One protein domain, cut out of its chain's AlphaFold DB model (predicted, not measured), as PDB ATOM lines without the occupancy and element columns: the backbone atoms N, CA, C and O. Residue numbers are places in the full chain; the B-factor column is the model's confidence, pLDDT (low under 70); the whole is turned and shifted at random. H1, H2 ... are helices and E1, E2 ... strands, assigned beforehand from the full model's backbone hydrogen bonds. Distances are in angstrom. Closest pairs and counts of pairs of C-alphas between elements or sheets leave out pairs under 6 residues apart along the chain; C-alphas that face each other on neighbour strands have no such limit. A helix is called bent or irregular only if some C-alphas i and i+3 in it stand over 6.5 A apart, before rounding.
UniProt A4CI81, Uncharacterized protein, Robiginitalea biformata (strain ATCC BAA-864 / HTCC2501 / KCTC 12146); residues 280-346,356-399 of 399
ATOM      1  N   LEU A 280      -1.383  37.245 -50.105       90.69
ATOM      2  CA  LEU A 280      -1.314  37.061 -48.655       90.69
ATOM      3  C   LEU A 280      -2.670  37.373 -48.021       90.69
ATOM      4  O   LEU A 280      -3.220  38.448 -48.237       90.69
ATOM      5  N   CYS A 281      -3.193  36.476 -47.192       89.25
ATOM      6  CA  CYS A 281      -4.390  36.711 -46.387       89.25
ATOM      7  C   CYS A 281      -4.048  36.568 -44.901       89.25
ATOM      8  O   CYS A 281      -3.545  35.529 -44.468       89.25
ATOM      9  N   THR A 282      -4.288  37.613 -44.108       85.69
ATOM     10  CA  THR A 282      -3.917  37.626 -42.689       85.69
ATOM     11  C   THR A 282      -4.820  38.524 -41.852       85.69
ATOM     12  O   THR A 282      -5.261  39.577 -42.305       85.69
ATOM     13  N   GLY A 283      -5.101  38.105 -40.619       75.81
ATOM     14  CA  GLY A 283      -5.957  38.820 -39.671       75.81
ATOM     15  C   GLY A 283      -6.951  37.896 -38.970       75.81
ATOM     16  O   GLY A 283      -7.006  36.695 -39.247       75.81
ATOM     17  N   ALA A 284      -7.731  38.465 -38.053       77.69
ATOM     18  CA  ALA A 284      -8.771  37.740 -37.329       77.69
ATOM     19  C   ALA A 284      -9.863  37.220 -38.280       77.69
ATOM     20  O   ALA A 284     -10.456  37.995 -39.035       77.69
ATOM     21  N   THR A 285     -10.144  35.914 -38.256       82.75
ATOM     22  CA  THR A 285     -11.179  35.278 -39.089       82.75
ATOM     23  C   THR A 285     -11.743  34.023 -38.430       82.75
ATOM     24  O   THR A 285     -11.019  33.276 -37.776       82.75
ATOM     25  N   SER A 286     -13.038  33.775 -38.634       82.00
ATOM     26  CA  SER A 286     -13.718  32.540 -38.223       82.00
ATOM     27  C   SER A 286     -13.659  31.434 -39.286       82.00
ATOM     28  O   SER A 286     -14.204  30.353 -39.073       82.00
ATOM     29  N   LEU A 287     -13.079  31.709 -40.459       84.38
ATOM     30  CA  LEU A 287     -13.014  30.768 -41.575       84.38
ATOM     31  C   LEU A 287     -11.774  29.880 -41.476       84.38
ATOM     32  O   LEU A 287     -10.678  30.354 -41.176       84.38
ATOM     33  N   ALA A 288     -11.928  28.597 -41.804       86.06
ATOM     34  CA  ALA A 288     -10.788  27.703 -41.943       86.06
ATOM     35  C   ALA A 288      -9.958  28.077 -43.183       86.06
ATOM     36  O   ALA A 288     -10.496  28.522 -44.199       86.06
ATOM     37  N   SER A 289      -8.645  27.830 -43.150       86.25
ATOM     38  CA  SER A 289      -7.741  28.169 -44.263       86.25
ATOM     39  C   SER A 289      -8.182  27.568 -45.603       86.25
ATOM     40  O   SER A 289      -8.100  28.231 -46.633       86.25
ATOM     41  N   ASN A 290      -8.714  26.340 -45.597       87.62
ATOM     42  CA  ASN A 290      -9.240  25.701 -46.807       87.62
ATOM     43  C   ASN A 290     -10.440  26.457 -47.402       87.62
ATOM     44  O   ASN A 290     -10.545  26.549 -48.624       87.62
ATOM     45  N   ASP A 291     -11.310  27.025 -46.565       89.00
ATOM     46  CA  ASP A 291     -12.461  27.808 -47.020       89.00
ATOM     47  C   ASP A 291     -12.021  29.147 -47.608       89.00
ATOM     48  O   ASP A 291     -12.559  29.582 -48.624       89.00
ATOM     49  N   ILE A 292     -10.998  29.772 -47.020       88.19
ATOM     50  CA  ILE A 292     -10.390  30.997 -47.552       88.19
ATOM     51  C   ILE A 292      -9.789  30.726 -48.934       88.19
ATOM     52  O   ILE A 292     -10.101  31.444 -49.883       88.19
ATOM     53  N   THR A 293      -8.984  29.663 -49.080       91.50
ATOM     54  CA  THR A 293      -8.447  29.258 -50.388       91.50
ATOM     55  C   THR A 293      -9.572  29.020 -51.390       91.50
ATOM     56  O   THR A 293      -9.479  29.484 -52.522       91.50
ATOM     57  N   LYS A 294     -10.640  28.322 -50.990       90.81
ATOM     58  CA  LYS A 294     -11.769  28.019 -51.873       90.81
ATOM     59  C   LYS A 294     -12.474  29.288 -52.353       90.81
ATOM     60  O   LYS A 294     -12.703  29.423 -53.547       90.81
ATOM     61  N   VAL A 295     -12.763  30.229 -51.453       93.06
ATOM     62  CA  VAL A 295     -13.415  31.506 -51.793       93.06
ATOM     63  C   VAL A 295     -12.575  32.315 -52.776       93.06
ATOM     64  O   VAL A 295     -13.116  32.865 -53.731       93.06
ATOM     65  N   ILE A 296     -11.257  32.377 -52.566       92.75
ATOM     66  CA  ILE A 296     -10.354  33.070 -53.489       92.75
ATOM     67  C   ILE A 296     -10.302  32.324 -54.833       92.75
ATOM     68  O   ILE A 296     -10.454  32.942 -55.884       92.75
ATOM     69  N   GLY A 297     -10.147  30.998 -54.808       91.06
ATOM     70  CA  GLY A 297     -10.085  30.154 -56.001       91.06
ATOM     71  C   GLY A 297     -11.328  30.248 -56.886       91.06
ATOM     72  O   GLY A 297     -11.187  30.366 -58.098       91.06
ATOM     73  N   GLU A 298     -12.527  30.286 -56.293       91.94
ATOM     74  CA  GLU A 298     -13.803  30.447 -57.008       91.94
ATOM     75  C   GLU A 298     -13.876  31.771 -57.789       91.94
ATOM     76  O   GLU A 298     -14.385  31.810 -58.910       91.94
ATOM     77  N   GLU A 299     -13.357  32.866 -57.229       93.12
ATOM     78  CA  GLU A 299     -13.384  34.173 -57.895       93.12
ATOM     79  C   GLU A 299     -12.373  34.256 -59.049       93.12
ATOM     80  O   GLU A 299     -12.696  34.813 -60.102       93.12
ATOM     81  N   PHE A 300     -11.191  33.648 -58.894       91.06
ATOM     82  CA  PHE A 300     -10.209  33.533 -59.977       91.06
ATOM     83  C   PHE A 300     -10.689  32.591 -61.087       91.06
ATOM     84  O   PHE A 300     -10.604  32.944 -62.264       91.06
ATOM     85  N   ASP A 301     -11.282  31.446 -60.744       86.38
ATOM     86  CA  ASP A 301     -11.848  30.521 -61.728       86.38
ATOM     87  C   ASP A 301     -12.964  31.183 -62.546       86.38
ATOM     88  O   ASP A 301     -13.002  31.062 -63.771       86.38
ATOM     89  N   ARG A 302     -13.808  32.008 -61.912       85.31
ATOM     90  CA  ARG A 302     -14.846  32.765 -62.627       85.31
ATOM     91  C   ARG A 302     -14.276  33.705 -63.697       85.31
ATOM     92  O   ARG A 302     -14.917  33.895 -64.728       85.31
ATOM     93  N   ILE A 303     -13.119  34.323 -63.456       82.00
ATOM     94  CA  ILE A 303     -12.533  35.341 -64.346       82.00
ATOM     95  C   ILE A 303     -11.615  34.717 -65.405       82.00
ATOM     96  O   ILE A 303     -11.651  35.133 -66.563       82.00
ATOM     97  N   PHE A 304     -10.829  33.706 -65.033       79.62
ATOM     98  CA  PHE A 304      -9.809  33.099 -65.894       79.62
ATOM     99  C   PHE A 304     -10.221  31.736 -66.477       79.62
ATOM    100  O   PHE A 304      -9.557  31.243 -67.394       79.62
ATOM    101  N   SER A 305     -11.320  31.138 -65.994       76.38
ATOM    102  CA  SER A 305     -11.744  29.756 -66.298       76.38
ATOM    103  C   SER A 305     -10.646  28.720 -66.015       76.38
ATOM    104  O   SER A 305     -10.458  27.773 -66.788       76.38
ATOM    105  N   LYS A 306      -9.872  28.962 -64.950       77.00
ATOM    106  CA  LYS A 306      -8.787  28.116 -64.445       77.00
ATOM    107  C   LYS A 306      -8.735  28.246 -62.921       77.00
ATOM    108  O   LYS A 306      -8.701  29.356 -62.403       77.00
ATOM    109  N   TRP A 307      -8.640  27.139 -62.193       81.38
ATOM    110  CA  TRP A 307      -8.560  27.178 -60.731       81.38
ATOM    111  C   TRP A 307      -7.218  27.738 -60.228       81.38
ATOM    112  O   TRP A 307      -6.156  27.311 -60.690       81.38
ATOM    113  N   LEU A 308      -7.249  28.653 -59.250       84.50
ATOM    114  CA  LEU A 308      -6.039  29.173 -58.603       84.50
ATOM    115  C   LEU A 308      -5.503  28.167 -57.572       84.50
ATOM    116  O   LEU A 308      -6.166  27.836 -56.587       84.50
ATOM    117  N   SER A 309      -4.284  27.674 -57.792       79.06
ATOM    118  CA  SER A 309      -3.652  26.703 -56.892       79.06
ATOM    119  C   SER A 309      -3.302  27.308 -55.524       79.06
ATOM    120  O   SER A 309      -2.931  28.477 -55.415       79.06
ATOM    121  N   LYS A 310      -3.324  26.465 -54.479       84.12
ATOM    122  CA  LYS A 310      -2.903  26.811 -53.108       84.12
ATOM    123  C   LYS A 310      -1.491  27.408 -53.044       84.12
ATOM    124  O   LYS A 310      -1.232  28.210 -52.160       84.12
ATOM    125  N   LYS A 311      -0.604  27.076 -53.994       83.94
ATOM    126  CA  LYS A 311       0.774  27.607 -54.067       83.94
ATOM    127  C   LYS A 311       0.851  29.139 -54.220       83.94
ATOM    128  O   LYS A 311       1.892  29.721 -53.935       83.94
ATOM    129  N   HIS A 312      -0.230  29.783 -54.665       87.75
ATOM    130  CA  HIS A 312      -0.307  31.238 -54.852       87.75
ATOM    131  C   HIS A 312      -0.945  31.974 -53.670       87.75
ATOM    132  O   HIS A 312      -0.989  33.202 -53.678       87.75
ATOM    133  N   ILE A 313      -1.484  31.247 -52.686       90.88
ATOM    134  CA  ILE A 313      -2.257  31.820 -51.582       90.88
ATOM    135  C   ILE A 313      -1.578  31.448 -50.270       90.88
ATOM    136  O   ILE A 313      -1.605  30.295 -49.841       90.88
ATOM    137  N   GLU A 314      -1.024  32.443 -49.594       89.62
ATOM    138  CA  GLU A 314      -0.477  32.292 -48.256       89.62
ATOM    139  C   GLU A 314      -1.475  32.808 -47.218       89.62
ATOM    140  O   GLU A 314      -1.959  33.936 -47.307       89.62
ATOM    141  N   ILE A 315      -1.787  31.981 -46.219       87.00
ATOM    142  CA  ILE A 315      -2.735  32.320 -45.153       87.00
ATOM    143  C   ILE A 315      -1.988  32.325 -43.825       87.00
ATOM    144  O   ILE A 315      -1.456  31.299 -43.401       87.00
ATOM    145  N   VAL A 316      -1.977  33.474 -43.150       80.81
ATOM    146  CA  VAL A 316      -1.369  33.638 -41.826       80.81
ATOM    147  C   VAL A 316      -2.476  33.894 -40.797       80.81
ATOM    148  O   VAL A 316      -2.976  35.021 -40.716       80.81
ATOM    149  N   PRO A 317      -2.876  32.871 -40.016       67.88
ATOM    150  CA  PRO A 317      -3.963  32.992 -39.051       67.88
ATOM    151  C   PRO A 317      -3.573  33.846 -37.835       67.88
ATOM    152  O   PRO A 317      -2.399  33.944 -37.469       67.88
ATOM    153  N   GLU A 318      -4.589  34.408 -37.176       61.81
ATOM    154  CA  GLU A 318      -4.493  35.342 -36.044       61.81
ATOM    155  C   GLU A 318      -3.525  34.898 -34.932       61.81
ATOM    156  O   GLU A 318      -2.678  35.669 -34.479       61.81
ATOM    157  N   TYR A 319      -3.584  33.620 -34.548       51.53
ATOM    158  CA  TYR A 319      -2.791  33.053 -33.453       51.53
ATOM    159  C   TYR A 319      -1.284  32.965 -33.742       51.53
ATOM    160  O   TYR A 319      -0.499  32.757 -32.821       51.53
ATOM    161  N   ASN A 320      -0.865  33.152 -34.999       52.91
ATOM    162  CA  ASN A 320       0.533  33.046 -35.420       52.91
ATOM    163  C   ASN A 320       1.162  34.400 -35.789       52.91
ATOM    164  O   ASN A 320       2.301  34.454 -36.254       52.91
ATOM    165  N   ILE A 321       0.457  35.515 -35.576       53.25
ATOM    166  CA  ILE A 321       0.909  36.860 -35.970       53.25
ATOM    167  C   ILE A 321       2.215  37.269 -35.260       53.25
ATOM    168  O   ILE A 321       3.078  37.886 -35.883       53.25
ATOM    169  N   LYS A 322       2.423  36.856 -33.999       47.28
ATOM    170  CA  LYS A 322       3.665  37.137 -33.249       47.28
ATOM    171  C   LYS A 322       4.907  36.434 -33.819       47.28
ATOM    172  O   LYS A 322       5.989  37.003 -33.751       47.28
ATOM    173  N   ASN A 323       4.748  35.246 -34.410       49.97
ATOM    174  CA  ASN A 323       5.857  34.435 -34.938       49.97
ATOM    175  C   ASN A 323       6.050  34.572 -36.459       49.97
ATOM    176  O   ASN A 323       7.078  34.173 -36.992       49.97
ATOM    177  N   SER A 324       5.065  35.115 -37.176       53.78
ATOM    178  CA  SER A 324       5.022  35.101 -38.647       53.78
ATOM    179  C   SER A 324       5.579  36.356 -39.318       53.78
ATOM    180  O   SER A 324       5.666  36.385 -40.545       53.78
ATOM    181  N   ASN A 325       5.958  37.374 -38.538       65.81
ATOM    182  CA  ASN A 325       6.582  38.607 -39.017       65.81
ATOM    183  C   ASN A 325       5.849  39.239 -40.219       65.81
ATOM    184  O   ASN A 325       6.444  39.589 -41.237       65.81
ATOM    185  N   VAL A 326       4.521  39.362 -40.099       70.69
ATOM    186  CA  VAL A 326       3.607  39.816 -41.165       70.69
ATOM    187  C   VAL A 326       4.058  41.133 -41.802       70.69
ATOM    188  O   VAL A 326       4.015  41.276 -43.020       70.69
ATOM    189  N   LEU A 327       4.554  42.080 -41.003       70.38
ATOM    190  CA  LEU A 327       5.047  43.360 -41.514       70.38
ATOM    191  C   LEU A 327       6.284  43.200 -42.406       70.38
ATOM    192  O   LEU A 327       6.389  43.899 -43.408       70.38
ATOM    193  N   GLN A 328       7.205  42.286 -42.081       70.00
ATOM    194  CA  GLN A 328       8.341  41.987 -42.957       70.00
ATOM    195  C   GLN A 328       7.895  41.287 -44.242       70.00
ATOM    196  O   GLN A 328       8.427  41.598 -45.301       70.00
ATOM    197  N   LYS A 329       6.891  40.403 -44.171       75.06
ATOM    198  CA  LYS A 329       6.305  39.752 -45.354       75.06
ATOM    199  C   LYS A 329       5.652  40.757 -46.300       75.06
ATOM    200  O   LYS A 329       5.886  40.706 -47.498       75.06
ATOM    201  N   ILE A 330       4.892  41.711 -45.767       74.75
ATOM    202  CA  ILE A 330       4.300  42.789 -46.573       74.75
ATOM    203  C   ILE A 330       5.407  43.658 -47.194       74.75
ATOM    204  O   ILE A 330       5.357  43.958 -48.381       74.75
ATOM    205  N   LYS A 331       6.450  43.998 -46.424       73.38
ATOM    206  CA  LYS A 331       7.596  44.789 -46.910       73.38
ATOM    207  C   LYS A 331       8.514  44.048 -47.884       73.38
ATOM    208  O   LYS A 331       9.357  44.689 -48.498       73.38
ATOM    209  N   SER A 332       8.393  42.728 -48.031       78.12
ATOM    210  CA  SER A 332       9.294  41.956 -48.893       78.12
ATOM    211  C   SER A 332       9.015  42.146 -50.386       78.12
ATOM    212  O   SER A 332       9.762  41.610 -51.197       78.12
ATOM    213  N   GLY A 333       7.908  42.805 -50.758       73.31
ATOM    214  CA  GLY A 333       7.500  43.007 -52.154       73.31
ATOM    215  C   GLY A 333       7.126  41.720 -52.899       73.31
ATOM    216  O   GLY A 333       6.903  41.749 -54.103       73.31
ATOM    217  N   LYS A 334       7.052  40.576 -52.202       84.62
ATOM    218  CA  LYS A 334       6.775  39.264 -52.814       84.62
ATOM    219  C   LYS A 334       5.312  39.114 -53.232       84.62
ATOM    220  O   LYS A 334       5.011  38.340 -54.132       84.62
ATOM    221  N   TYR A 335       4.405  39.797 -52.539       89.19
ATOM    222  CA  TYR A 335       2.967  39.645 -52.728       89.19
ATOM    223  C   TYR A 335       2.435  40.742 -53.640       89.19
ATOM    224  O   TYR A 335       2.743  41.915 -53.447       89.19
ATOM    225  N   ASN A 336       1.587  40.380 -54.595       91.31
ATOM    226  CA  ASN A 336       0.890  41.352 -55.441       91.31
ATOM    227  C   ASN A 336      -0.333  41.914 -54.711       91.31
ATOM    228  O   ASN A 336      -0.644  43.096 -54.838       91.31
ATOM    229  N   TYR A 337      -0.997  41.065 -53.919       92.25
ATOM    230  CA  TYR A 337      -2.218  41.403 -53.195       92.25
ATOM    231  C   TYR A 337      -2.138  40.950 -51.737       92.25
ATOM    232  O   TYR A 337      -1.738  39.822 -51.445       92.25
ATOM    233  N   VAL A 338      -2.563  41.814 -50.815       89.00
ATOM    234  CA  VAL A 338      -2.659  41.502 -49.383       89.00
ATOM    235  C   VAL A 338      -4.076  41.789 -48.904       89.00
ATOM    236  O   VAL A 338      -4.565  42.904 -49.049       89.00
ATOM    237  N   ILE A 339      -4.727  40.797 -48.302       89.25
ATOM    238  CA  ILE A 339      -6.005  40.936 -47.600       89.25
ATOM    239  C   ILE A 339      -5.703  40.976 -46.103       89.25
ATOM    240  O   ILE A 339      -5.276  39.976 -45.522       89.25
ATOM    241  N   LEU A 340      -5.908  42.142 -45.498       83.62
ATOM    242  CA  LEU A 340      -5.549  42.453 -44.124       83.62
ATOM    243  C   LEU A 340      -6.798  42.674 -43.267       83.62
ATOM    244  O   LEU A 340      -7.581  43.594 -43.503       83.62
ATOM    245  N   GLY A 341      -6.979  41.821 -42.267       77.19
ATOM    246  CA  GLY A 341      -8.010  41.956 -41.243       77.19
ATOM    247  C   GLY A 341      -7.533  42.709 -40.003       77.19
ATOM    248  O   GLY A 341      -6.405  43.213 -39.976       77.19
ATOM    249  N   PRO A 342      -8.341  42.711 -38.930       70.56
ATOM    250  CA  PRO A 342      -7.923  43.242 -37.646       70.56
ATOM    251  C   PRO A 342      -6.716  42.444 -37.159       70.56
ATOM    252  O   PRO A 342      -6.723  41.207 -37.163       70.56
ATOM    253  N   ILE A 343      -5.676  43.161 -36.746       64.44
ATOM    254  CA  ILE A 343      -4.483  42.589 -36.128       64.44
ATOM    255  C   ILE A 343      -4.632  42.799 -34.617       64.44
ATOM    256  O   ILE A 343      -4.892  43.931 -34.202       64.44
ATOM    257  N   PRO A 344      -4.461  41.766 -33.772       54.72
ATOM    258  CA  PRO A 344      -4.560  41.931 -32.329       54.72
ATOM    259  C   PRO A 344      -3.575  43.004 -31.844       54.72
ATOM    260  O   PRO A 344      -2.380  42.964 -32.152       54.72
ATOM    261  N   HIS A 345      -4.079  43.971 -31.070       47.62
ATOM    262  CA  HIS A 345      -3.280  45.028 -30.454       47.62
ATOM    263  C   HIS A 345      -2.307  44.435 -29.425       47.62
ATOM    264  O   HIS A 345      -2.572  44.414 -28.226       47.62
ATOM    265  N   SER A 346      -1.143  43.964 -29.861       41.16
ATOM    266  CA  SER A 346      -0.036  43.728 -28.942       41.16
ATOM    267  C   SER A 346       1.286  44.114 -29.580       41.16
ATOM    268  O   SER A 346       1.961  43.290 -30.181       41.16
ATOM    269  N   VAL A 356      -0.707  51.106 -40.839       54.75
ATOM    270  CA  VAL A 356      -0.567  50.348 -42.091       54.75
ATOM    271  C   VAL A 356      -0.596  51.303 -43.293       54.75
ATOM    272  O   VAL A 356       0.172  51.112 -44.226       54.75
ATOM    273  N   ASP A 357      -1.336  52.412 -43.198       53.22
ATOM    274  CA  ASP A 357      -1.376  53.499 -44.191       53.22
ATOM    275  C   ASP A 357      -0.032  54.217 -44.420       53.22
ATOM    276  O   ASP A 357       0.176  54.840 -45.456       53.22
ATOM    277  N   ASN A 358       0.889  54.172 -43.456       56.06
ATOM    278  CA  ASN A 358       2.268  54.641 -43.632       56.06
ATOM    279  C   ASN A 358       3.213  53.512 -44.073       56.06
ATOM    280  O   ASN A 358       4.320  53.795 -44.517       56.06
ATOM    281  N   LEU A 359       2.795  52.249 -43.957       59.22
ATOM    282  CA  LEU A 359       3.524  51.075 -44.443       59.22
ATOM    283  C   LEU A 359       3.310  50.843 -45.950       59.22
ATOM    284  O   LEU A 359       4.137  50.199 -46.585       59.22
ATOM    285  N   THR A 360       2.196  51.341 -46.497       59.00
ATOM    286  CA  THR A 360       1.721  51.100 -47.870       59.00
ATOM    287  C   THR A 360       2.224  52.106 -48.908       59.00
ATOM    288  O   THR A 360       2.039  51.873 -50.097       59.00
ATOM    289  N   LYS A 361       2.832  53.227 -48.491       59.12
ATOM    290  CA  LYS A 361       3.130  54.363 -49.386       59.12
ATOM    291  C   LYS A 361       4.193  54.086 -50.456       59.12
ATOM    292  O   LYS A 361       4.179  54.778 -51.465       59.12
ATOM    293  N   ASP A 362       5.016  53.052 -50.273       63.66
ATOM    294  CA  ASP A 362       6.146  52.719 -51.157       63.66
ATOM    295  C   ASP A 362       6.131  51.246 -51.626       63.66
ATOM    296  O   ASP A 362       7.180  50.672 -51.915       63.66
ATOM    297  N   LEU A 363       4.962  50.592 -51.644       72.38
ATOM    298  CA  LEU A 363       4.829  49.189 -52.060       72.38
ATOM    299  C   LEU A 363       4.047  49.066 -53.373       72.38
ATOM    300  O   LEU A 363       2.938  49.581 -53.485       72.38
ATOM    301  N   ASP A 364       4.570  48.270 -54.310       74.38
ATOM    302  CA  ASP A 364       3.850  47.848 -55.528       74.38
ATOM    303  C   ASP A 364       2.689  46.875 -55.225       74.38
ATOM    304  O   ASP A 364       1.889  46.518 -56.094       74.38
ATOM    305  N   THR A 365       2.584  46.432 -53.971       83.38
ATOM    306  CA  THR A 365       1.552  45.530 -53.464       83.38
ATOM    307  C   THR A 365       0.240  46.267 -53.202       83.38
ATOM    308  O   THR A 365       0.180  47.210 -52.410       83.38
ATOM    309  N   LYS A 366      -0.866  45.771 -53.762       86.44
ATOM    310  CA  LYS A 366      -2.208  46.270 -53.443       86.44
ATOM    311  C   LYS A 366      -2.700  45.667 -52.126       86.44
ATOM    312  O   LYS A 366      -2.767  44.449 -51.976       86.44
ATOM    313  N   ILE A 367      -3.086  46.521 -51.180       84.31
ATOM    314  CA  ILE A 367      -3.519  46.104 -49.840       84.31
ATOM    315  C   ILE A 367      -5.010  46.419 -49.655       84.31
ATOM    316  O   ILE A 367      -5.446  47.548 -49.871       84.31
ATOM    317  N   PHE A 368      -5.778  45.410 -49.246       86.31
ATOM    318  CA  PHE A 368      -7.186  45.493 -48.865       86.31
ATOM    319  C   PHE A 368      -7.303  45.382 -47.353       86.31
ATOM    320  O   PHE A 368      -6.770  44.442 -46.771       86.31
ATOM    321  N   THR A 369      -8.003  46.310 -46.709       81.31
ATOM    322  CA  THR A 369      -7.982  46.427 -45.247       81.31
ATOM    323  C   THR A 369      -9.387  46.420 -44.664       81.31
ATOM    324  O   THR A 369     -10.251  47.157 -45.131       81.31
ATOM    325  N   ASN A 370      -9.600  45.633 -43.613       77.69
ATOM    326  CA  ASN A 370     -10.789  45.682 -42.767       77.69
ATOM    327  C   ASN A 370     -10.343  45.684 -41.303       77.69
ATOM    328  O   ASN A 370     -10.096  44.629 -40.722       77.69
ATOM    329  N   TYR A 371     -10.162  46.879 -40.741       68.44
ATOM    330  CA  TYR A 371      -9.635  47.054 -39.385       68.44
ATOM    331  C   TYR A 371     -10.698  46.879 -38.300       68.44
ATOM    332  O   TYR A 371     -10.358  46.534 -37.171       68.44
ATOM    333  N   ASP A 372     -11.967  47.092 -38.650       63.44
ATOM    334  CA  ASP A 372     -13.055  47.204 -37.677       63.44
ATOM    335  C   ASP A 372     -13.718  45.853 -37.377       63.44
ATOM    336  O   ASP A 372     -14.249  45.642 -36.287       63.44
ATOM    337  N   CYS A 373     -13.675  44.914 -38.327       65.00
ATOM    338  CA  CYS A 373     -14.384  43.639 -38.249       65.00
ATOM    339  C   CYS A 373     -13.499  42.471 -38.692       65.00
ATOM    340  O   CYS A 373     -12.670  42.612 -39.588       65.00
ATOM    341  N   GLN A 374     -13.729  41.282 -38.122       81.00
ATOM    342  CA  GLN A 374     -13.097  40.043 -38.593       81.00
ATOM    343  C   GLN A 374     -13.276  39.861 -40.109       81.00
ATOM    344  O   GLN A 374     -14.295  40.259 -40.689       81.00
ATOM    345  N   LEU A 375     -12.307  39.208 -40.754       84.44
ATOM    346  CA  LEU A 375     -12.365  38.876 -42.175       84.44
ATOM    347  C   LEU A 375     -13.517  37.906 -42.435       84.44
ATOM    348  O   LEU A 375     -13.400  36.692 -42.249       84.44
ATOM    349  N   SER A 376     -14.639  38.470 -42.876       88.31
ATOM    350  CA  SER A 376     -15.818  37.719 -43.283       88.31
ATOM    351  C   SER A 376     -15.639  37.125 -44.679       88.31
ATOM    352  O   SER A 376     -14.897  37.644 -45.518       88.31
ATOM    353  N   LYS A 377     -16.403  36.066 -44.971       90.31
ATOM    354  CA  LYS A 377     -16.439  35.437 -46.300       90.31
ATOM    355  C   LYS A 377     -16.735  36.448 -47.410       90.31
ATOM    356  O   LYS A 377     -16.107  36.402 -48.462       90.31
ATOM    357  N   ASN A 378     -17.671  37.367 -47.171       91.25
ATOM    358  CA  ASN A 378     -18.077  38.370 -48.157       91.25
ATOM    359  C   ASN A 378     -16.963  39.383 -48.432       91.25
ATOM    360  O   ASN A 378     -16.743  39.742 -49.586       91.25
ATOM    361  N   PHE A 379     -16.235  39.798 -47.392       89.94
ATOM    362  CA  PHE A 379     -15.104  40.705 -47.554       89.94
ATOM    363  C   PHE A 379     -13.974  40.046 -48.357       89.94
ATOM    364  O   PHE A 379     -13.533  40.608 -49.357       89.94
ATOM    365  N   ILE A 380     -13.579  38.818 -47.993       91.38
ATOM    366  CA  ILE A 380     -12.555  38.050 -48.724       91.38
ATOM    367  C   ILE A 380     -12.969  37.852 -50.185       91.38
ATOM    368  O   ILE A 380     -12.163  38.068 -51.083       91.38
ATOM    369  N   LYS A 381     -14.238  37.505 -50.433       92.75
ATOM    370  CA  LYS A 381     -14.784  37.344 -51.785       92.75
ATOM    371  C   LYS A 381     -14.686  38.633 -52.604       92.75
ATOM    372  O   LYS A 381     -14.272  38.589 -53.758       92.75
ATOM    373  N   SER A 382     -15.039  39.778 -52.014       92.94
ATOM    374  CA  SER A 382     -14.935  41.080 -52.683       92.94
ATOM    375  C   SER A 382     -13.487  41.418 -53.041       92.94
ATOM    376  O   SER A 382     -13.210  41.806 -54.173       92.94
ATOM    377  N   CYS A 383     -12.555  41.201 -52.108       93.06
ATOM    378  CA  CYS A 383     -11.131  41.449 -52.335       93.06
ATOM    379  C   CYS A 383     -10.547  40.497 -53.387       93.06
ATOM    380  O   CYS A 383      -9.753  40.915 -54.224       93.06
ATOM    381  N   ALA A 384     -10.951  39.223 -53.376       93.38
ATOM    382  CA  ALA A 384     -10.519  38.230 -54.357       93.38
ATOM    383  C   ALA A 384     -11.013  38.574 -55.767       93.38
ATOM    384  O   ALA A 384     -10.237  38.498 -56.717       93.38
ATOM    385  N   LYS A 385     -12.271  39.019 -55.891       93.94
ATOM    386  CA  LYS A 385     -12.823  39.529 -57.148       93.94
ATOM    387  C   LYS A 385     -11.994  40.694 -57.684       93.94
ATOM    388  O   LYS A 385     -11.571  40.655 -58.834       93.94
ATOM    389  N   GLU A 386     -11.749  41.705 -56.852       94.44
ATOM    390  CA  GLU A 386     -10.985  42.886 -57.259       94.44
ATOM    391  C   GLU A 386      -9.532  42.527 -57.605       94.44
ATOM    392  O   GLU A 386      -9.019  42.976 -58.626       94.44
ATOM    393  N   SER A 387      -8.889  41.651 -56.826       93.31
ATOM    394  CA  SER A 387      -7.534  41.149 -57.106       93.31
ATOM    395  C   SER A 387      -7.456  40.451 -58.462       93.31
ATOM    396  O   SER A 387      -6.539  40.700 -59.236       93.31
ATOM    397  N   ALA A 388      -8.433  39.597 -58.777       91.31
ATOM    398  CA  ALA A 388      -8.490  38.891 -60.050       91.31
ATOM    399  C   ALA A 388      -8.742  39.842 -61.235       91.31
ATOM    400  O   ALA A 388      -8.124  39.685 -62.288       91.31
ATOM    401  N   GLU A 389      -9.601  40.852 -61.071       92.00
ATOM    402  CA  GLU A 389      -9.846  41.879 -62.094       92.00
ATOM    403  C   GLU A 389      -8.620  42.776 -62.322       92.00
ATOM    404  O   GLU A 389      -8.279  43.071 -63.468       92.00
ATOM    405  N   LEU A 390      -7.929  43.185 -61.254       91.44
ATOM    406  CA  LEU A 390      -6.688  43.958 -61.342       91.44
ATOM    407  C   LEU A 390      -5.562  43.142 -61.977       91.44
ATOM    408  O   LEU A 390      -4.866  43.650 -62.853       91.44
ATOM    409  N   TRP A 391      -5.421  41.871 -61.598       92.06
ATOM    410  CA  TRP A 391      -4.419  40.975 -62.170       92.06
ATOM    411  C   TRP A 391      -4.652  40.770 -63.662       92.06
ATOM    412  O   TRP A 391      -3.727  40.884 -64.460       92.06
ATOM    413  N   LYS A 392      -5.913  40.568 -64.056       87.69
ATOM    414  CA  LYS A 392      -6.296  40.481 -65.462       87.69
ATOM    415  C   LYS A 392      -5.884  41.737 -66.235       87.69
ATOM    416  O   LYS A 392      -5.251  41.608 -67.274       87.69
ATOM    417  N   LYS A 393      -6.161  42.930 -65.700       87.06
ATOM    418  CA  LYS A 393      -5.734  44.199 -66.318       87.06
ATOM    419  C   LYS A 393      -4.212  44.326 -66.410       87.06
ATOM    420  O   LYS A 393      -3.703  44.837 -67.396       87.06
ATOM    421  N   GLN A 394      -3.472  43.875 -65.396       84.31
ATOM    422  CA  GLN A 394      -2.006  43.894 -65.421       84.31
ATOM    423  C   GLN A 394      -1.439  42.973 -66.505       84.31
ATOM    424  O   GLN A 394      -0.491  43.360 -67.179       84.31
ATOM    425  N   LEU A 395      -2.021  41.786 -66.692       80.56
ATOM    426  CA  LEU A 395      -1.654  40.880 -67.781       80.56
ATOM    427  C   LEU A 395      -2.032  41.451 -69.155       80.56
ATOM    428  O   LEU A 395      -1.273  41.302 -70.106       80.56
ATOM    429  N   GLU A 396      -3.179  42.126 -69.256       76.50
ATOM    430  CA  GLU A 396      -3.629  42.801 -70.484       76.50
ATOM    431  C   GLU A 396      -2.758  44.008 -70.858       76.50
ATOM    432  O   GLU A 396      -2.670  44.320 -72.034       76.50
ATOM    433  N   ASN A 397      -2.107  44.663 -69.890       70.50
ATOM    434  CA  ASN A 397      -1.210  45.803 -70.128       70.50
ATOM    435  C   ASN A 397       0.261  45.403 -70.358       70.50
ATOM    436  O   ASN A 397       1.080  46.268 -70.666       70.50
ATOM    437  N   LYS A 398       0.620  44.137 -70.112       59.53
ATOM    438  CA  LYS A 398       1.966  43.586 -70.359       59.53
ATOM    439  C   LYS A 398       2.116  42.978 -71.760       59.53
ATOM    440  O   LYS A 398       3.245  42.707 -72.153       59.53
ATOM    441  N   ASN A 399       1.000  42.772 -72.457       41.44
ATOM    442  CA  ASN A 399       0.908  42.389 -73.869       41.44
ATOM    443  C   ASN A 399       0.426  43.588 -74.688       41.44
ATOM    444  O   ASN A 399       0.621  43.564 -75.923       41.44
TER     445      ASN A 399
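This is residues 280 to 346 and 356 to 399 of the 399 residues of an uncharacterized protein of Robiginitalea biformata (strain ATCC BAA-864 / HTCC2501 / KCTC 12146) (UniProt A4CI81). A small four-stranded parallel sheet has two long helices, H1 and H5, over one face, crossing at a steep tilt, while the short helices H2, H3 and H4 only graze the sheet. The last part of H5 and the tail after it, residues 393 to 399, stick out. The printed part has 111 residues, with five named helices and four named strands in the order E1 H1 E2 H2 H3 E3 H4 E4 H5, and the sheet runs E2 E1 E3 E4. The class is mixed, helices and strands; the whole is compact, with a radius of gyration of the C-alphas of 13.8 A and spans of 44 by 31 by 24 A.

E1, residues 280 to 283, is an inner strand, parallel to the edge strand E2, residues 313 to 317, at 16 degrees; N 281 and O 314 are 2.8 A apart, within hydrogen-bond range. On its other side E1 is parallel to E3, residues 337 to 340, at 6 degrees, with N 282 and O 339 at 2.9 A. E3 is parallel to the edge strand E4, residues 366 to 369, at 15 degrees, with N 340 and O 368 at 2.8 A. H1, residues 289 to 304, is on the sheet over E2 at a height of 9.0 A, the local plane resting on only just enough C-alphas, 6; it runs along the strands, only just, at 29 degrees to E2 on the local plane. E1, H1 and E2 form a strand-helix-strand unit, two parallel neighbour strands with a helix between, with a right-handed crossover. H2, residues 318 to 324, and H3, residues 326 to 331, only graze the sheet and meet only through their link. E2, H2, H3 and E3 form a split unit, with E1 between its strands, and its crossover is right-handed. H4, residues 356 to 359, only grazes the sheet, and is on it only just, with 5 pairs of C-alphas within 10 A; it is close to H3 but not clearly touching, the closest C-alphas, of Lys 331 and Leu 359, being 7.9 A apart. H5, residues 377 to 396, is on the same face as H1, at a height of 9.4 A, and runs along the strands at 13 degrees to E3 on the local plane; it lies over E3 and only just not over E4, with 9 and 2 of its C-alphas falling on them. H1 and H5 on this face make two layers, sheet and helices. They touch at a steep tilt of 40 degrees, the same way, with the closest C-alphas, of Ile 296 and Ala 384, 5.2 A apart. In H3 and H5 every O i to N i+4 pair is within hydrogen-bond range, in H1 11 of 12, in H2 1 of 3 beside 2 of 4 O i to N i+3 pairs; H4 is too short for such an O i to N i+4 pair.

E1 begins at C-alpha 280, (-1.314, 37.061, -48.655). H1 is 22.3 A from first to last C-alpha, E2 12.7 A and H5 28.3 A. H5 ends at C-alpha 396, (-3.629, 42.801, -70.484). H2 is irregular, with C-alphas 319 and 322 7.6 A apart.

The two C-alphas farthest apart, of Ser 346 and Asn 399, are 45.0 A apart. Residues 347 to 355 are not printed, and C-alphas 346 and 356 stand 14.7 A apart across the cut, in the link from E3 to H4. Of the links that are printed whole, none is long. The mean pLDDT of the printed part is 78.5; it is under 70 at residues 317 to 325, 343 to 346, 356 to 362, 371 to 373 and 398 to 399.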